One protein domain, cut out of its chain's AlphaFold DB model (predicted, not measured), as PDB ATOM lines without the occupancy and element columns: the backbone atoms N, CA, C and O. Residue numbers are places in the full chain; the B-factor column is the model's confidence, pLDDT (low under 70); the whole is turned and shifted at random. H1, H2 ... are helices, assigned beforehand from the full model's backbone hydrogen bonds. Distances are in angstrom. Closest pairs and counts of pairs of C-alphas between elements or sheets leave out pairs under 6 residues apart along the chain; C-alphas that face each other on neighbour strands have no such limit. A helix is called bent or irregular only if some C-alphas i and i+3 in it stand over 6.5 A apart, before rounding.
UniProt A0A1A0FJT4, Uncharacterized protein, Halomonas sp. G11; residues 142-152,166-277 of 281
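Overview. This is residues 142 to 152 and 166 to 277 of the 281 residues of an uncharacterized protein of Halomonas sp. G11 (UniProt A0A1A0FJT4). A long bent helix, H2, makes the length of the domain; H4 crosses its arm H2b, and H6 packs beside H4. H3 folds back along H2b, H5 packs on H2b and H4, and short H1 lies near H2a. The printed part has 123 residues, with six named helices, H1 to H6, and no named strand: all helix, compact, radius of gyration of the C-alphas 14.4 A, spans 43 by 29 by 28 A.

Arrangement. H2, residues 184 to 211, by its hydrogen bonds one helix, is bent: C-alphas 194 and 197 are 7.6 A apart. H2b, residues 197 to 211, touches H4, residues 225 to 238, about perpendicular at 83 degrees; closest C-alphas Ala 198 and Ile 231, 4.8 A. H4 touches H6, residues 263 to 276; closest C-alphas Phe 237 and Gly 272, 4.0 A. Every O i to N i+4 pair is within hydrogen-bond range in H4 and H6; H2b has 10 of 11.

Along the chain. H2b, 21.6 A long, begins at C-alpha 197 (119.442, 129.923, 125.461). H6, 20.0 A, ends at C-alpha 276 (137.915, 129.560, 126.667). H1 is residues 143 to 147, H3 213 to 223, H5 246 to 253.

Size, cuts and confidence. Residues 153 to 165 are not printed; C-alphas 152 and 166 are 17.8 A apart. Eighteen residues, among them 142 to 152, have pLDDT under 70.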
ATOM      1  N   ARG A 142     114.653 119.433 135.713       54.06
ATOM      2  CA  ARG A 142     115.629 118.689 136.513       54.06
ATOM      3  C   ARG A 142     116.811 118.303 135.633       54.06
ATOM      4  O   ARG A 142     116.619 117.904 134.485       54.06
ATOM      5  N   SER A 143     117.997 118.360 136.221       53.72
ATOM      6  CA  SER A 143     119.267 117.900 135.658       53.72
ATOM      7  C   SER A 143     119.192 116.591 134.889       53.72
ATOM      8  O   SER A 143     119.800 116.478 133.835       53.72
ATOM      9  N   ASP A 144     118.416 115.629 135.377       53.88
ATOM     10  CA  ASP A 144     118.343 114.276 134.814       53.88
ATOM     11  C   ASP A 144     117.908 114.311 133.349       53.88
ATOM     12  O   ASP A 144     118.485 113.628 132.514       53.88
ATOM     13  N   TYR A 145     116.976 115.206 133.002       57.75
ATOM     14  CA  TYR A 145     116.550 115.421 131.618       57.75
ATOM     15  C   TYR A 145     117.620 116.092 130.757       57.75
ATOM     16  O   TYR A 145     117.660 115.885 129.546       57.75
ATOM     17  N   PHE A 146     118.451 116.932 131.373       57.44
ATOM     18  CA  PHE A 146     119.524 117.638 130.690       57.44
ATOM     19  C   PHE A 146     120.730 116.738 130.434       57.44
ATOM     20  O   PHE A 146     121.430 116.970 129.460       57.44
ATOM     21  N   PHE A 147     120.972 115.723 131.265       56.94
ATOM     22  CA  PHE A 147     122.137 114.846 131.149       56.94
ATOM     23  C   PHE A 147     121.844 113.509 130.462       56.94
ATOM     24  O   PHE A 147     122.705 113.043 129.714       56.94
ATOM     25  N   ASP A 148     120.632 112.952 130.592       57.97
ATOM     26  CA  ASP A 148     120.232 111.716 129.886       57.97
ATOM     27  C   ASP A 148     120.352 111.842 128.356       57.97
ATOM     28  O   ASP A 148     120.527 110.851 127.652       57.97
ATOM     29  N   GLY A 149     120.261 113.063 127.817       57.47
ATOM     30  CA  GLY A 149     120.326 113.316 126.377       57.47
ATOM     31  C   GLY A 149     121.734 113.460 125.788       57.47
ATOM     32  O   GLY A 149     121.863 113.431 124.566       57.47
ATOM     33  N   PHE A 150     122.773 113.651 126.610       57.06
ATOM     34  CA  PHE A 150     124.106 114.040 126.122       57.06
ATOM     35  C   PHE A 150     125.171 112.940 126.211       57.06
ATOM     36  O   PHE A 150     126.313 113.200 125.840       57.06
ATOM     37  N   ASP A 151     124.812 111.723 126.639       56.12
ATOM     38  CA  ASP A 151     125.720 110.559 126.728       56.12
ATOM     39  C   ASP A 151     127.053 110.921 127.416       56.12
ATOM     40  O   ASP A 151     128.163 110.592 126.993       56.12
ATOM     41  N   LEU A 152     126.929 111.726 128.467       57.84
ATOM     42  CA  LEU A 152     128.020 112.360 129.183       57.84
ATOM     43  C   LEU A 152     128.517 111.362 130.253       57.84
ATOM     44  O   LEU A 152     128.028 111.334 131.374       57.84
ATOM     45  N   VAL A 166     119.726 124.761 138.585       62.97
ATOM     46  CA  VAL A 166     119.929 125.835 137.600       62.97
ATOM     47  C   VAL A 166     119.588 127.196 138.195       62.97
ATOM     48  O   VAL A 166     120.341 128.146 138.037       62.97
ATOM     49  N   GLY A 167     118.483 127.295 138.935       65.69
ATOM     50  CA  GLY A 167     118.078 128.550 139.571       65.69
ATOM     51  C   GLY A 167     119.057 129.035 140.641       65.69
ATOM     52  O   GLY A 167     119.347 130.229 140.688       65.69
ATOM     53  N   GLU A 168     119.587 128.125 141.461       74.50
ATOM     54  CA  GLU A 168     120.576 128.458 142.491       74.50
ATOM     55  C   GLU A 168     121.922 128.851 141.866       74.50
ATOM     56  O   GLU A 168     122.578 129.770 142.362       74.50
ATOM     57  N   LEU A 169     122.276 128.272 140.705       75.44
ATOM     58  CA  LEU A 169     123.482 128.629 139.950       75.44
ATOM     59  C   LEU A 169     123.487 130.081 139.420       75.44
ATOM     60  O   LEU A 169     124.527 130.607 139.025       75.44
ATOM     61  N   PHE A 170     122.352 130.771 139.418       78.88
ATOM     62  CA  PHE A 170     122.285 132.182 139.015       78.88
ATOM     63  C   PHE A 170     121.904 133.112 140.173       78.88
ATOM     64  O   PHE A 170     121.633 134.290 139.949       78.88
ATOM     65  N   SER A 171     121.879 132.592 141.405       78.50
ATOM     66  CA  SER A 171     121.536 133.342 142.614       78.50
ATOM     67  C   SER A 171     122.769 133.757 143.415       78.50
ATOM     68  O   SER A 171     123.776 133.055 143.442       78.50
ATOM     69  N   ASP A 172     122.685 134.886 144.118       69.50
ATOM     70  CA  ASP A 172     123.761 135.328 145.004       69.50
ATOM     71  C   ASP A 172     123.867 134.378 146.211       69.50
ATOM     72  O   ASP A 172     123.060 134.441 147.139       69.50
ATOM     73  N   GLY A 173     124.865 133.491 146.188       67.50
ATOM     74  CA  GLY A 173     125.136 132.529 147.266       67.50
ATOM     75  C   GLY A 173     125.042 131.053 146.878       67.50
ATOM     76  O   GLY A 173     125.115 130.211 147.771       67.50
ATOM     77  N   GLY A 174     124.897 130.729 145.588       69.00
ATOM     78  CA  GLY A 174     125.006 129.348 145.112       69.00
ATOM     79  C   GLY A 174     126.374 128.723 145.422       69.00
ATOM     80  O   GLY A 174     127.390 129.414 145.538       69.00
ATOM     81  N   GLU A 175     126.413 127.398 145.562       70.50
ATOM     82  CA  GLU A 175     127.661 126.653 145.741       70.50
ATOM     83  C   GLU A 175     128.173 126.157 144.379       70.50
ATOM     84  O   GLU A 175     127.641 125.223 143.779       70.50
ATOM     85  N   TYR A 176     129.203 126.833 143.865       76.06
ATOM     86  CA  TYR A 176     129.737 126.643 142.507       76.06
ATOM     87  C   TYR A 176     131.050 125.865 142.434       76.06
ATOM     88  O   TYR A 176     131.532 125.544 141.351       76.06
ATOM     89  N   SER A 177     131.655 125.596 143.589       73.75
ATOM     90  CA  SER A 177     133.041 125.131 143.728       73.75
ATOM     91  C   SER A 177     133.327 123.800 143.028       73.75
ATOM     92  O   SER A 177     134.474 123.510 142.691       73.75
ATOM     93  N   TRP A 178     132.300 122.986 142.787       77.44
ATOM     94  CA  TRP A 178     132.424 121.720 142.073       77.44
ATOM     95  C   TRP A 178     132.599 121.907 140.557       77.44
ATOM     96  O   TRP A 178     133.278 121.099 139.928       77.44
ATOM     97  N   LEU A 179     132.063 122.987 139.964       78.88
ATOM     98  CA  LEU A 179     132.252 123.286 138.538       78.88
ATOM     99  C   LEU A 179     133.721 123.555 138.228       78.88
ATOM    100  O   LEU A 179     134.238 123.073 137.225       78.88
ATOM    101  N   ASP A 180     134.429 124.227 139.135       77.94
ATOM    102  CA  ASP A 180     135.862 124.484 138.993       77.94
ATOM    103  C   ASP A 180     136.710 123.206 138.945       77.94
ATOM    104  O   ASP A 180     137.868 123.254 138.531       77.94
ATOM    105  N   GLN A 181     136.163 122.055 139.330       80.31
ATOM    106  CA  GLN A 181     136.872 120.776 139.302       80.31
ATOM    107  C   GLN A 181     136.706 120.038 137.966       80.31
ATOM    108  O   GLN A 181     137.428 119.074 137.713       80.31
ATOM    109  N   LEU A 182     135.786 120.485 137.102       77.44
ATOM    110  CA  LEU A 182     135.535 119.861 135.808       77.44
ATOM    111  C   LEU A 182     136.673 120.129 134.815       77.44
ATOM    112  O   LEU A 182     137.282 121.205 134.793       77.44
ATOM    113  N   ASP A 183     136.920 119.145 133.947       83.56
ATOM    114  CA  ASP A 183     137.788 119.330 132.787       83.56
ATOM    115  C   ASP A 183     137.215 120.421 131.867       83.56
ATOM    116  O   ASP A 183     136.000 120.623 131.766       83.56
ATOM    117  N   LYS A 184     138.097 121.119 131.155       82.06
ATOM    118  CA  LYS A 184     137.741 122.193 130.230       82.06
ATOM    119  C   LYS A 184     136.683 121.782 129.205       82.06
ATOM    120  O   LYS A 184     135.773 122.562 128.935       82.06
ATOM    121  N   GLY A 185     136.773 120.571 128.647       78.31
ATOM    122  CA  GLY A 185     135.777 120.084 127.684       78.31
ATOM    123  C   GLY A 185     134.369 120.022 128.286       78.31
ATOM    124  O   GLY A 185     133.396 120.434 127.655       78.31
ATOM    125  N   TRP A 186     134.277 119.596 129.544       79.31
ATOM    126  CA  TRP A 186     133.027 119.532 130.293       79.31
ATOM    127  C   TRP A 186     132.494 120.899 130.677       79.31
ATOM    128  O   TRP A 186     131.299 121.133 130.530       79.31
ATOM    129  N   LEU A 187     133.366 121.812 131.106       81.00
ATOM    130  CA  LEU A 187     132.989 123.193 131.401       81.00
ATOM    131  C   LEU A 187     132.324 123.868 130.204       81.00
ATOM    132  O   LEU A 187     131.289 124.513 130.361       81.00
ATOM    133  N   ILE A 188     132.887 123.683 129.007       81.50
ATOM    134  CA  ILE A 188     132.299 124.208 127.774       81.50
ATOM    135  C   ILE A 188     130.931 123.565 127.537       81.50
ATOM    136  O   ILE A 188     129.948 124.287 127.421       81.50
ATOM    137  N   CYS A 189     130.836 122.231 127.501       78.12
ATOM    138  CA  CYS A 189     129.571 121.541 127.226       78.12
ATOM    139  C   CYS A 189     128.470 121.894 128.238       78.12
ATOM    140  O   CYS A 189     127.347 122.204 127.848       78.12
ATOM    141  N   PHE A 190     128.797 121.889 129.529       79.62
ATOM    142  CA  PHE A 190     127.863 122.201 130.605       79.62
ATOM    143  C   PHE A 190     127.454 123.677 130.589       79.62
ATOM    144  O   PHE A 190     126.265 123.994 130.645       79.62
ATOM    145  N   GLY A 191     128.420 124.586 130.442       81.81
ATOM    146  CA  GLY A 191     128.148 126.014 130.326       81.81
ATOM    147  C   GLY A 191     127.289 126.335 129.102       81.81
ATOM    148  O   GLY A 191     126.339 127.103 129.219       81.81
ATOM    149  N   GLU A 192     127.540 125.713 127.948       81.06
ATOM    150  CA  GLU A 192     126.700 125.834 126.746       81.06
ATOM    151  C   GLU A 192     125.282 125.300 126.966       81.06
ATOM    152  O   GLU A 192     124.312 125.951 126.574       81.06
ATOM    153  N   ALA A 193     125.150 124.137 127.609       79.12
ATOM    154  CA  ALA A 193     123.862 123.524 127.903       79.12
ATOM    155  C   ALA A 193     123.003 124.418 128.812       79.12
ATOM    156  O   ALA A 193     121.824 124.630 128.528       79.12
ATOM    157  N   LEU A 194     123.602 124.999 129.857       79.62
ATOM    158  CA  LEU A 194     122.890 125.852 130.809       79.62
ATOM    159  C   LEU A 194     122.640 127.269 130.297       79.62
ATOM    160  O   LEU A 194     121.558 127.825 130.481       79.62
ATOM    161  N   THR A 195     123.650 127.882 129.684       86.69
ATOM    162  CA  THR A 195     123.623 129.314 129.358       86.69
ATOM    163  C   THR A 195     123.269 129.592 127.904       86.69
ATOM    164  O   THR A 195     122.978 130.734 127.562       86.69
ATOM    165  N   GLY A 196     123.239 128.582 127.028       87.44
ATOM    166  CA  GLY A 196     123.103 128.773 125.584       87.44
ATOM    167  C   GLY A 196     121.838 129.528 125.173       87.44
ATOM    168  O   GLY A 196     121.901 130.432 124.336       87.44
ATOM    169  N   ASN A 197     120.688 129.220 125.777       89.06
ATOM    170  CA  ASN A 197     119.442 129.923 125.461       89.06
ATOM    171  C   ASN A 197     119.357 131.304 126.118       89.06
ATOM    172  O   ASN A 197     118.865 132.233 125.477       89.06
ATOM    173  N   ALA A 198     119.912 131.477 127.321       92.38
ATOM    174  CA  ALA A 198     120.055 132.794 127.940       92.38
ATOM    175  C   ALA A 198     120.972 133.704 127.103       92.38
ATOM    176  O   ALA A 198     120.625 134.847 126.823       92.38
ATOM    177  N   TYR A 199     122.091 133.180 126.599       93.56
ATOM    178  CA  TYR A 199     122.987 133.895 125.697       93.56
ATOM    179  C   TYR A 199     122.273 134.304 124.403       93.56
ATOM    180  O   TYR A 199     122.302 135.474 124.029       93.56
ATOM    181  N   ARG A 200     121.572 133.371 123.739       93.62
ATOM    182  CA  ARG A 200     120.788 133.663 122.521       93.62
ATOM    183  C   ARG A 200     119.734 134.739 122.766       93.62
ATOM    184  O   ARG A 200     119.606 135.653 121.956       93.62
ATOM    185  N   LEU A 201     119.011 134.649 123.882       95.00
ATOM    186  CA  LEU A 201     118.045 135.664 124.285       95.00
ATOM    187  C   LEU A 201     118.731 137.021 124.488       95.00
ATOM    188  O   LEU A 201     118.266 138.022 123.953       95.00
ATOM    189  N   GLY A 202     119.873 137.053 125.175       95.88
ATOM    190  CA  GLY A 202     120.670 138.263 125.356       95.88
ATOM    191  C   GLY A 202     121.127 138.894 124.041       95.88
ATOM    192  O   GLY A 202     121.045 140.112 123.892       95.88
ATOM    193  N   VAL A 203     121.565 138.086 123.069       95.88
ATOM    194  CA  VAL A 203     121.957 138.566 121.733       95.88
ATOM    195  C   VAL A 203     120.757 139.194 121.024       95.88
ATOM    196  O   VAL A 203     120.856 140.331 120.569       95.88
ATOM    197  N   LEU A 204     119.609 138.506 121.000       96.44
ATOM    198  CA  LEU A 204     118.382 139.016 120.379       96.44
ATOM    199  C   LEU A 204     117.934 140.342 121.005       96.44
ATOM    200  O   LEU A 204     117.635 141.297 120.288       96.44
ATOM    201  N   VAL A 205     117.921 140.419 122.336       96.81
ATOM    202  CA  VAL A 205     117.542 141.629 123.079       96.81
ATOM    203  C   VAL A 205     118.530 142.758 122.808       96.81
ATOM    204  O   VAL A 205     118.122 143.882 122.533       96.81
ATOM    205  N   SER A 206     119.831 142.466 122.828       96.81
ATOM    206  CA  SER A 206     120.863 143.447 122.507       96.81
ATOM    207  C   SER A 206     120.730 143.988 121.085       96.81
ATOM    208  O   SER A 206     120.941 145.183 120.886       96.81
ATOM    209  N   ASP A 207     120.449 143.136 120.100       95.50
ATOM    210  CA  ASP A 207     120.274 143.557 118.709       95.50
ATOM    211  C   ASP A 207     119.026 144.434 118.566       95.50
ATOM    212  O   ASP A 207     119.074 145.474 117.909       95.50
ATOM    213  N   CYS A 208     117.941 144.086 119.261       96.75
ATOM    214  CA  CYS A 208     116.741 144.915 119.325       96.75
ATOM    215  C   CYS A 208     117.025 146.287 119.954       96.75
ATOM    216  O   CYS A 208     116.636 147.314 119.404       96.75
ATOM    217  N   LEU A 209     117.748 146.328 121.076       96.00
ATOM    218  CA  LEU A 209     118.083 147.570 121.780       96.00
ATOM    219  C   LEU A 209     119.056 148.470 121.018       96.00
ATOM    220  O   LEU A 209     119.082 149.679 121.253       96.00
ATOM    221  N   TYR A 210     119.853 147.900 120.115       94.69
ATOM    222  CA  TYR A 210     120.728 148.675 119.242       94.69
ATOM    223  C   TYR A 210     119.926 149.517 118.239       94.69
ATOM    224  O   TYR A 210     120.276 150.669 117.984       94.69
ATOM    225  N   GLU A 211     118.837 148.961 117.706       94.94
ATOM    226  CA  GLU A 211     117.981 149.634 116.722       94.94
ATOM    227  C   GLU A 211     116.856 150.460 117.374       94.94
ATOM    228  O   GLU A 211     116.498 151.520 116.860       94.94
ATOM    229  N   ALA A 212     116.311 150.001 118.508       96.12
ATOM    230  CA  ALA A 212     115.179 150.610 119.213       96.12
ATOM    231  C   ALA A 212     115.406 150.605 120.737       96.12
ATOM    232  O   ALA A 212     114.935 149.731 121.470       96.12
ATOM    233  N   LYS A 213     116.153 151.601 121.228       96.00
ATOM    234  CA  LYS A 213     116.539 151.719 122.646       96.00
ATOM    235  C   LYS A 213     115.338 151.899 123.582       96.00
ATOM    236  O   LYS A 213     115.397 151.510 124.744       96.00
ATOM    237  N   GLU A 214     114.247 152.469 123.090       95.81
ATOM    238  CA  GLU A 214     113.007 152.667 123.841       95.81
ATOM    239  C   GLU A 214     112.328 151.356 124.284       95.81
ATOM    240  O   GLU A 214     111.489 151.382 125.179       95.81
ATOM    241  N   LEU A 215     112.719 150.206 123.721       96.81
ATOM    242  CA  LEU A 215     112.240 148.888 124.150       96.81
ATOM    243  C   LEU A 215     112.886 148.386 125.453       96.81
ATOM    244  O   LEU A 215     112.520 147.311 125.925       96.81
ATOM    245  N   GLU A 216     113.825 149.125 126.052       95.88
ATOM    246  CA  GLU A 216     114.528 148.702 127.274       95.88
ATOM    247  C   GLU A 216     113.568 148.371 128.421       95.88
ATOM    248  O   GLU A 216     113.646 147.281 128.990       95.88
ATOM    249  N   ASP A 217     112.621 149.260 128.721       95.62
ATOM    250  CA  ASP A 217     111.666 149.050 129.813       95.62
ATOM    251  C   ASP A 217     110.714 147.883 129.519       95.62
ATOM    252  O   ASP A 217     110.396 147.090 130.411       95.62
ATOM    253  N   TYR A 218     110.316 147.723 128.252       97.00
ATOM    254  CA  TYR A 218     109.515 146.583 127.807       97.00
ATOM    255  C   TYR A 218     110.262 145.266 128.031       97.00
ATOM    256  O   TYR A 218     109.715 144.348 128.643       97.00
ATOM    257  N   PHE A 219     111.526 145.172 127.608       97.44
ATOM    258  CA  PHE A 219     112.317 143.964 127.819       97.44
ATOM    259  C   PHE A 219     112.515 143.671 129.302       97.44
ATOM    260  O   PHE A 219     112.320 142.528 129.706       97.44
ATOM    261  N   ARG A 220     112.818 144.678 130.133       95.25
ATOM    262  CA  ARG A 220     112.921 144.507 131.596       95.25
ATOM    263  C   ARG A 220     111.636 143.958 132.208       95.25
ATOM    264  O   ARG A 220     111.708 143.070 133.053       95.25
ATOM    265  N   SER A 221     110.480 144.431 131.745       96.50
ATOM    266  CA  SER A 221     109.178 143.939 132.200       96.50
ATOM    267  C   SER A 221     108.872 142.513 131.736       96.50
ATOM    268  O   SER A 221     108.290 141.756 132.504       96.50
ATOM    269  N   VAL A 222     109.182 142.164 130.484       96.62
ATOM    270  CA  VAL A 222     108.804 140.866 129.893       96.62
ATOM    271  C   VAL A 222     109.757 139.752 130.305       96.62
ATOM    272  O   VAL A 222     109.321 138.633 130.547       96.62
ATOM    273  N   ILE A 223     111.053 140.046 130.369       96.00
ATOM    274  CA  ILE A 223     112.083 139.060 130.704       96.00
ATOM    275  C   ILE A 223     112.129 138.849 132.220       96.00
ATOM    276  O   ILE A 223     112.290 137.719 132.668       96.00
ATOM    277  N   GLY A 224     111.947 139.909 133.013       95.00
ATOM    278  CA  GLY A 224     112.060 139.853 134.470       95.00
ATOM    279  C   GLY A 224     113.513 139.872 134.960       95.00
ATOM    280  O   GLY A 224     114.452 139.601 134.211       95.00
ATOM    281  N   SER A 225     113.706 140.221 136.235       91.56
ATOM    282  CA  SER A 225     115.035 140.398 136.842       91.56
ATOM    283  C   SER A 225     115.882 139.128 136.797       91.56
ATOM    284  O   SER A 225     117.036 139.185 136.390       91.56
ATOM    285  N   ASP A 226     115.301 137.985 137.154       89.56
ATOM    286  CA  ASP A 226     116.028 136.718 137.262       89.56
ATOM    287  C   ASP A 226     116.601 136.266 135.916       89.56
ATOM    288  O   ASP A 226     117.769 135.896 135.815       89.56
ATOM    289  N   ASN A 227     115.788 136.325 134.859       90.94
ATOM    290  CA  ASN A 227     116.232 135.945 133.521       90.94
ATOM    291  C   ASN A 227     117.265 136.949 132.981       90.94
ATOM    292  O   ASN A 227     118.160 136.552 132.241       90.94
ATOM    293  N   PHE A 228     117.198 138.229 133.372       92.50
ATOM    294  CA  PHE A 228     118.259 139.194 133.067       92.50
ATOM    295  C   PHE A 228     119.585 138.833 133.745       92.50
ATOM    296  O   PHE A 228     120.618 138.893 133.083       92.50
ATOM    297  N   SER A 229     119.563 138.390 135.005       90.06
ATOM    298  CA  SER A 229     120.762 137.883 135.687       90.06
ATOM    299  C   SER A 229     121.333 136.646 134.985       90.06
ATOM    300  O   SER A 229     122.546 136.532 134.814       90.06
ATOM    301  N   MET A 230     120.472 135.742 134.500       90.19
ATOM    302  CA  MET A 230     120.904 134.593 133.691       90.19
ATOM    303  C   MET A 230     121.548 135.028 132.368       90.19
ATOM    304  O   MET A 230     122.582 134.486 131.985       90.19
ATOM    305  N   ILE A 231     120.957 136.006 131.669       93.44
ATOM    306  CA  ILE A 231     121.520 136.585 130.439       93.44
ATOM    307  C   ILE A 231     122.896 137.197 130.718       93.44
ATOM    308  O   ILE A 231     123.826 136.984 129.941       93.44
ATOM    309  N   GLU A 232     123.037 137.945 131.813       93.62
ATOM    310  CA  GLU A 232     124.302 138.550 132.227       93.62
ATOM    311  C   GLU A 232     125.382 137.488 132.468       93.62
ATOM    312  O   GLU A 232     126.441 137.540 131.841       93.62
ATOM    313  N   CYS A 233     125.083 136.473 133.281       91.75
ATOM    314  CA  CYS A 233     125.987 135.351 133.538       91.75
ATOM    315  C   CYS A 233     126.379 134.620 132.241       91.75
ATOM    316  O   CYS A 233     127.555 134.346 132.001       91.75
ATOM    317  N   ALA A 234     125.410 134.368 131.358       92.75
ATOM    318  CA  ALA A 234     125.628 133.720 130.068       92.75
ATOM    319  C   ALA A 234     126.551 134.526 129.140       92.75
ATOM    320  O   ALA A 234     127.425 133.968 128.474       92.75
ATOM    321  N   MET A 235     126.365 135.845 129.096       95.00
ATOM    322  CA  MET A 235     127.193 136.762 128.314       95.00
ATOM    323  C   MET A 235     128.625 136.818 128.841       95.00
ATOM    324  O   MET A 235     129.563 136.802 128.043       95.00
ATOM    325  N   LEU A 236     128.796 136.844 130.164       93.75
ATOM    326  CA  LEU A 236     130.110 136.829 130.804       93.75
ATOM    327  C   LEU A 236     130.843 135.508 130.562       93.75
ATOM    328  O   LEU A 236     132.004 135.533 130.164       93.75
ATOM    329  N   PHE A 237     130.149 134.371 130.662       93.44
ATOM    330  CA  PHE A 237     130.717 133.063 130.330       93.44
ATOM    331  C   PHE A 237     131.205 133.000 128.872       93.44
ATOM    332  O   PHE A 237     132.301 132.521 128.580       93.44
ATOM    333  N   LYS A 238     130.422 133.548 127.931       93.56
ATOM    334  CA  LYS A 238     130.753 133.601 126.495       93.56
ATOM    335  C   LYS A 238     131.725 134.704 126.096       93.56
ATOM    336  O   LYS A 238     132.139 134.714 124.934       93.56
ATOM    337  N   LYS A 239     132.110 135.617 126.990       94.25
ATOM    338  CA  LYS A 239     132.907 136.814 126.673       94.25
ATOM    339  C   LYS A 239     134.141 136.509 125.819       94.25
ATOM    340  O   LYS A 239     134.371 137.191 124.817       94.25
ATOM    341  N   ASN A 240     134.872 135.452 126.170       91.44
ATOM    342  CA  ASN A 240     136.129 135.058 125.525       91.44
ATOM    343  C   ASN A 240     135.963 134.023 124.399       91.44
ATOM    344  O   ASN A 240     136.949 133.610 123.789       91.44
ATOM    345  N   SER A 241     134.730 133.616 124.091       91.44
ATOM    346  CA  SER A 241     134.457 132.725 122.964       91.44
ATOM    347  C   SER A 241     134.769 133.403 121.622       91.44
ATOM    348  O   SER A 241     134.663 134.624 121.460       91.44
ATOM    349  N   VAL A 242     135.167 132.603 120.629       87.75
ATOM    350  CA  VAL A 242     135.455 133.108 119.282       87.75
ATOM    351  C   VAL A 242     134.169 133.703 118.701       87.75
ATOM    352  O   VAL A 242     133.147 133.026 118.642       87.75
ATOM    353  N   ASN A 243     134.230 134.959 118.251       89.25
ATOM    354  CA  ASN A 243     133.090 135.715 117.713       89.25
ATOM    355  C   ASN A 243     131.980 136.049 118.729       89.25
ATOM    356  O   ASN A 243     130.837 136.247 118.324       89.25
ATOM    357  N   SER A 244     132.296 136.173 120.024       88.62
ATOM    358  CA  SER A 244     131.299 136.522 121.053       88.62
ATOM    359  C   SER A 244     130.578 137.854 120.808       88.62
ATOM    360  O   SER A 244     129.466 138.057 121.280       88.62
ATOM    361  N   GLY A 245     131.215 138.808 120.116       90.56
ATOM    362  CA  GLY A 245     130.654 140.151 119.943       90.56
ATOM    363  C   GLY A 245     130.394 140.876 121.272       90.56
ATOM    364  O   GLY A 245     129.632 141.843 121.299       90.56
ATOM    365  N   PHE A 246     131.020 140.436 122.373       92.12
ATOM    366  CA  PHE A 246     130.652 140.825 123.737       92.12
ATOM    367  C   PHE A 246     130.600 142.344 123.947       92.12
ATOM    368  O   PHE A 246     129.647 142.845 124.528       92.12
ATOM    369  N   SER A 247     131.542 143.113 123.393       91.25
ATOM    370  CA  SER A 247     131.577 144.581 123.544       91.25
ATOM    371  C   SER A 247     130.371 145.313 122.933       91.25
ATOM    372  O   SER A 247     130.047 146.442 123.331       91.25
ATOM    373  N   ARG A 248     129.701 144.698 121.949       91.81
ATOM    374  CA  ARG A 248     128.436 145.187 121.388       91.81
ATOM    375  C   ARG A 248     127.297 144.918 122.370       91.81
ATOM    376  O   ARG A 248     126.564 145.844 122.710       91.81
ATOM    377  N   HIS A 249     127.208 143.685 122.866       93.12
ATOM    378  CA  HIS A 249     126.140 143.233 123.759       93.12
ATOM    379  C   HIS A 249     126.217 143.850 125.157       93.12
ATOM    380  O   HIS A 249     125.206 144.300 125.694       93.12
ATOM    381  N   GLN A 250     127.426 143.988 125.696       92.94
ATOM    382  CA  GLN A 250     127.707 144.615 126.981       92.94
ATOM    383  C   GLN A 250     127.137 146.035 127.058       92.94
ATOM    384  O   GLN A 250     126.483 146.393 128.035       92.94
ATOM    385  N   ARG A 251     127.340 146.845 126.009       91.31
ATOM    386  CA  ARG A 251     126.840 148.227 125.967       91.31
ATOM    387  C   ARG A 251     125.321 148.301 125.866       91.31
ATOM    388  O   ARG A 251     124.726 149.156 126.514       91.31
ATOM    389  N   ALA A 252     124.708 147.430 125.068       91.75
ATOM    390  CA  ALA A 252     123.258 147.411 124.896       91.75
ATOM    391  C   ALA A 252     122.537 146.952 126.174       91.75
ATOM    392  O   ALA A 252     121.543 147.554 126.567       91.75
ATOM    393  N   LEU A 253     123.069 145.926 126.844       91.62
ATOM    394  CA  LEU A 253     122.471 145.324 128.039       91.62
ATOM    395  C   LEU A 253     122.923 145.978 129.356       91.62
ATOM    396  O   LEU A 253     122.351 145.691 130.402       91.62
ATOM    397  N   ARG A 254     123.912 146.883 129.304       91.19
ATOM    398  CA  ARG A 254     124.552 147.524 130.469       91.19
ATOM    399  C   ARG A 254     125.177 146.519 131.447       91.19
ATOM    400  O   ARG A 254     125.113 146.721 132.656       91.19
ATOM    401  N   ILE A 255     125.782 145.459 130.914       89.06
ATOM    402  CA  ILE A 255     126.465 144.431 131.713       89.06
ATOM    403  C   ILE A 255     127.738 145.022 132.322       89.06
ATOM    404  O   ILE A 255     128.567 145.609 131.612       89.06
ATOM    405  N   VAL A 256     127.896 144.855 133.634       86.38
ATOM    406  CA  VAL A 256     129.092 145.280 134.364       86.38
ATOM    407  C   VAL A 256     130.116 144.151 134.299       86.38
ATOM    408  O   VAL A 256     129.836 143.025 134.685       86.38
ATOM    409  N   ASP A 257     131.304 144.448 133.780       81.62
ATOM    410  CA  ASP A 257     132.367 143.458 133.583       81.62
ATOM    411  C   ASP A 257     133.420 143.542 134.701       81.62
ATOM    412  O   ASP A 257     133.800 144.636 135.135       81.62
ATOM    413  N   GLY A 258     133.902 142.384 135.156       73.25
ATOM    414  CA  GLY A 258     134.905 142.237 136.211       73.25
ATOM    415  C   GLY A 258     134.371 142.368 137.643       73.25
ATOM    416  O   GLY A 258     133.175 142.235 137.905       73.25
ATOM    417  N   LYS A 259     135.284 142.671 138.582       67.94
ATOM    418  CA  LYS A 259     135.096 142.613 140.056       67.94
ATOM    419  C   LYS A 259     133.991 143.509 140.642       67.94
ATOM    420  O   LYS A 259     133.843 143.572 141.859       67.94
ATOM    421  N   GLN A 260     133.283 144.263 139.806       69.31
ATOM    422  CA  GLN A 260     132.128 145.075 140.197       69.31
ATOM    423  C   GLN A 260     130.787 144.375 139.935       69.31
ATOM    424  O   GLN A 260     129.745 144.924 140.282       69.31
ATOM    425  N   SER A 261     130.809 143.195 139.318       75.44
ATOM    426  CA  SER A 261     129.633 142.352 139.127       75.44
ATOM    427  C   SER A 261     129.241 141.638 140.430       75.44
ATOM    428  O   SER A 261     130.012 141.605 141.397       75.44
ATOM    429  N   ASN A 262     128.014 141.110 140.497       86.38
ATOM    430  CA  ASN A 262     127.600 140.301 141.644       86.38
ATOM    431  C   ASN A 262     128.411 138.981 141.700       86.38
ATOM    432  O   ASN A 262     129.029 138.594 140.704       86.38
ATOM    433  N   PRO A 263     128.452 138.283 142.850       88.12
ATOM    434  CA  PRO A 263     129.263 137.073 143.000       88.12
ATOM    435  C   PRO A 263     128.991 135.999 141.939       88.12
ATOM    436  O   PRO A 263     129.933 135.373 141.460       88.12
ATOM    437  N   ALA A 264     127.728 135.820 141.537       87.88
ATOM    438  CA  ALA A 264     127.360 134.863 140.497       87.88
ATOM    439  C   ALA A 264     127.940 135.255 139.125       87.88
ATOM    440  O   ALA A 264     128.582 134.441 138.466       87.88
ATOM    441  N   ALA A 265     127.777 136.509 138.706       89.88
ATOM    442  CA  ALA A 265     128.311 137.021 137.448       89.88
ATOM    443  C   ALA A 265     129.843 136.936 137.397       89.88
ATOM    444  O   ALA A 265     130.397 136.500 136.385       89.88
ATOM    445  N   GLN A 266     130.522 137.275 138.498       90.69
ATOM    446  CA  GLN A 266     131.974 137.134 138.606       90.69
ATOM    447  C   GLN A 266     132.403 135.667 138.479       90.69
ATOM    448  O   GLN A 266     133.341 135.371 137.745       90.69
ATOM    449  N   PHE A 267     131.691 134.743 139.129       90.00
ATOM    450  CA  PHE A 267     131.960 133.314 138.993       90.00
ATOM    451  C   PHE A 267     131.832 132.848 137.532       90.00
ATOM    452  O   PHE A 267     132.744 132.220 137.001       90.00
ATOM    453  N   TRP A 268     130.743 133.203 136.844       90.88
ATOM    454  CA  TRP A 268     130.533 132.822 135.441       90.88
ATOM    455  C   TRP A 268     131.548 133.453 134.482       90.88
ATOM    456  O   TRP A 268     131.935 132.820 133.497       90.88
ATOM    457  N   HIS A 269     132.002 134.673 134.773       92.69
ATOM    458  CA  HIS A 269     133.110 135.307 134.066       92.69
ATOM    459  C   HIS A 269     134.394 134.472 134.187       92.69
ATOM    460  O   HIS A 269     134.988 134.108 133.171       92.69
ATOM    461  N   ASP A 270     134.789 134.131 135.414       91.38
ATOM    462  CA  ASP A 270     136.033 133.404 135.694       91.38
ATOM    463  C   ASP A 270     135.980 131.972 135.134       91.38
ATOM    464  O   ASP A 270     136.945 131.475 134.542       91.38
ATOM    465  N   LEU A 271     134.805 131.339 135.205       89.81
ATOM    466  CA  LEU A 271     134.544 130.046 134.580       89.81
ATOM    467  C   LEU A 271     134.695 130.112 133.054       89.81
ATOM    468  O   LEU A 271     135.267 129.209 132.444       89.81
ATOM    469  N   GLY A 272     134.206 131.187 132.431       91.06
ATOM    470  CA  GLY A 272     134.353 131.445 131.000       91.06
ATOM    471  C   GLY A 272     135.806 131.684 130.587       91.06
ATOM    472  O   GLY A 272     136.249 131.160 129.564       91.06
ATOM    473  N   GLU A 273     136.577 132.428 131.385       92.25
ATOM    474  CA  GLU A 273     138.023 132.595 131.180       92.25
ATOM    475  C   GLU A 273     138.740 131.248 131.146       92.25
ATOM    476  O   GLU A 273     139.460 130.971 130.188       92.25
ATOM    477  N   LYS A 274     138.463 130.374 132.115       91.25
ATOM    478  CA  LYS A 274     139.025 129.021 132.162       91.25
ATOM    479  C   LYS A 274     138.555 128.144 130.995       91.25
ATOM    480  O   LYS A 274     139.355 127.448 130.364       91.25
ATOM    481  N   ALA A 275     137.261 128.183 130.674       89.75
ATOM    482  CA  ALA A 275     136.669 127.380 129.604       89.75
ATOM    483  C   ALA A 275     137.211 127.760 128.215       89.75
ATOM    484  O   ALA A 275     137.430 126.886 127.379       89.75
ATOM    485  N   PHE A 276     137.479 129.045 127.970       91.12
ATOM    486  CA  PHE A 276     137.915 129.560 126.667       91.12
ATOM    487  C   PHE A 276     139.376 130.031 126.636       91.12
ATOM    488  O   PHE A 276     139.792 130.658 125.660       91.12
ATOM    489  N   GLU A 277     140.177 129.706 127.658       89.00
ATOM    490  CA  GLU A 277     141.601 130.044 127.708       89.00
ATOM    491  C   GLU A 277     142.307 129.541 126.440       89.00
ATOM    492  O   GLU A 277     142.121 128.396 126.017       89.00
TER     493      GLU A 277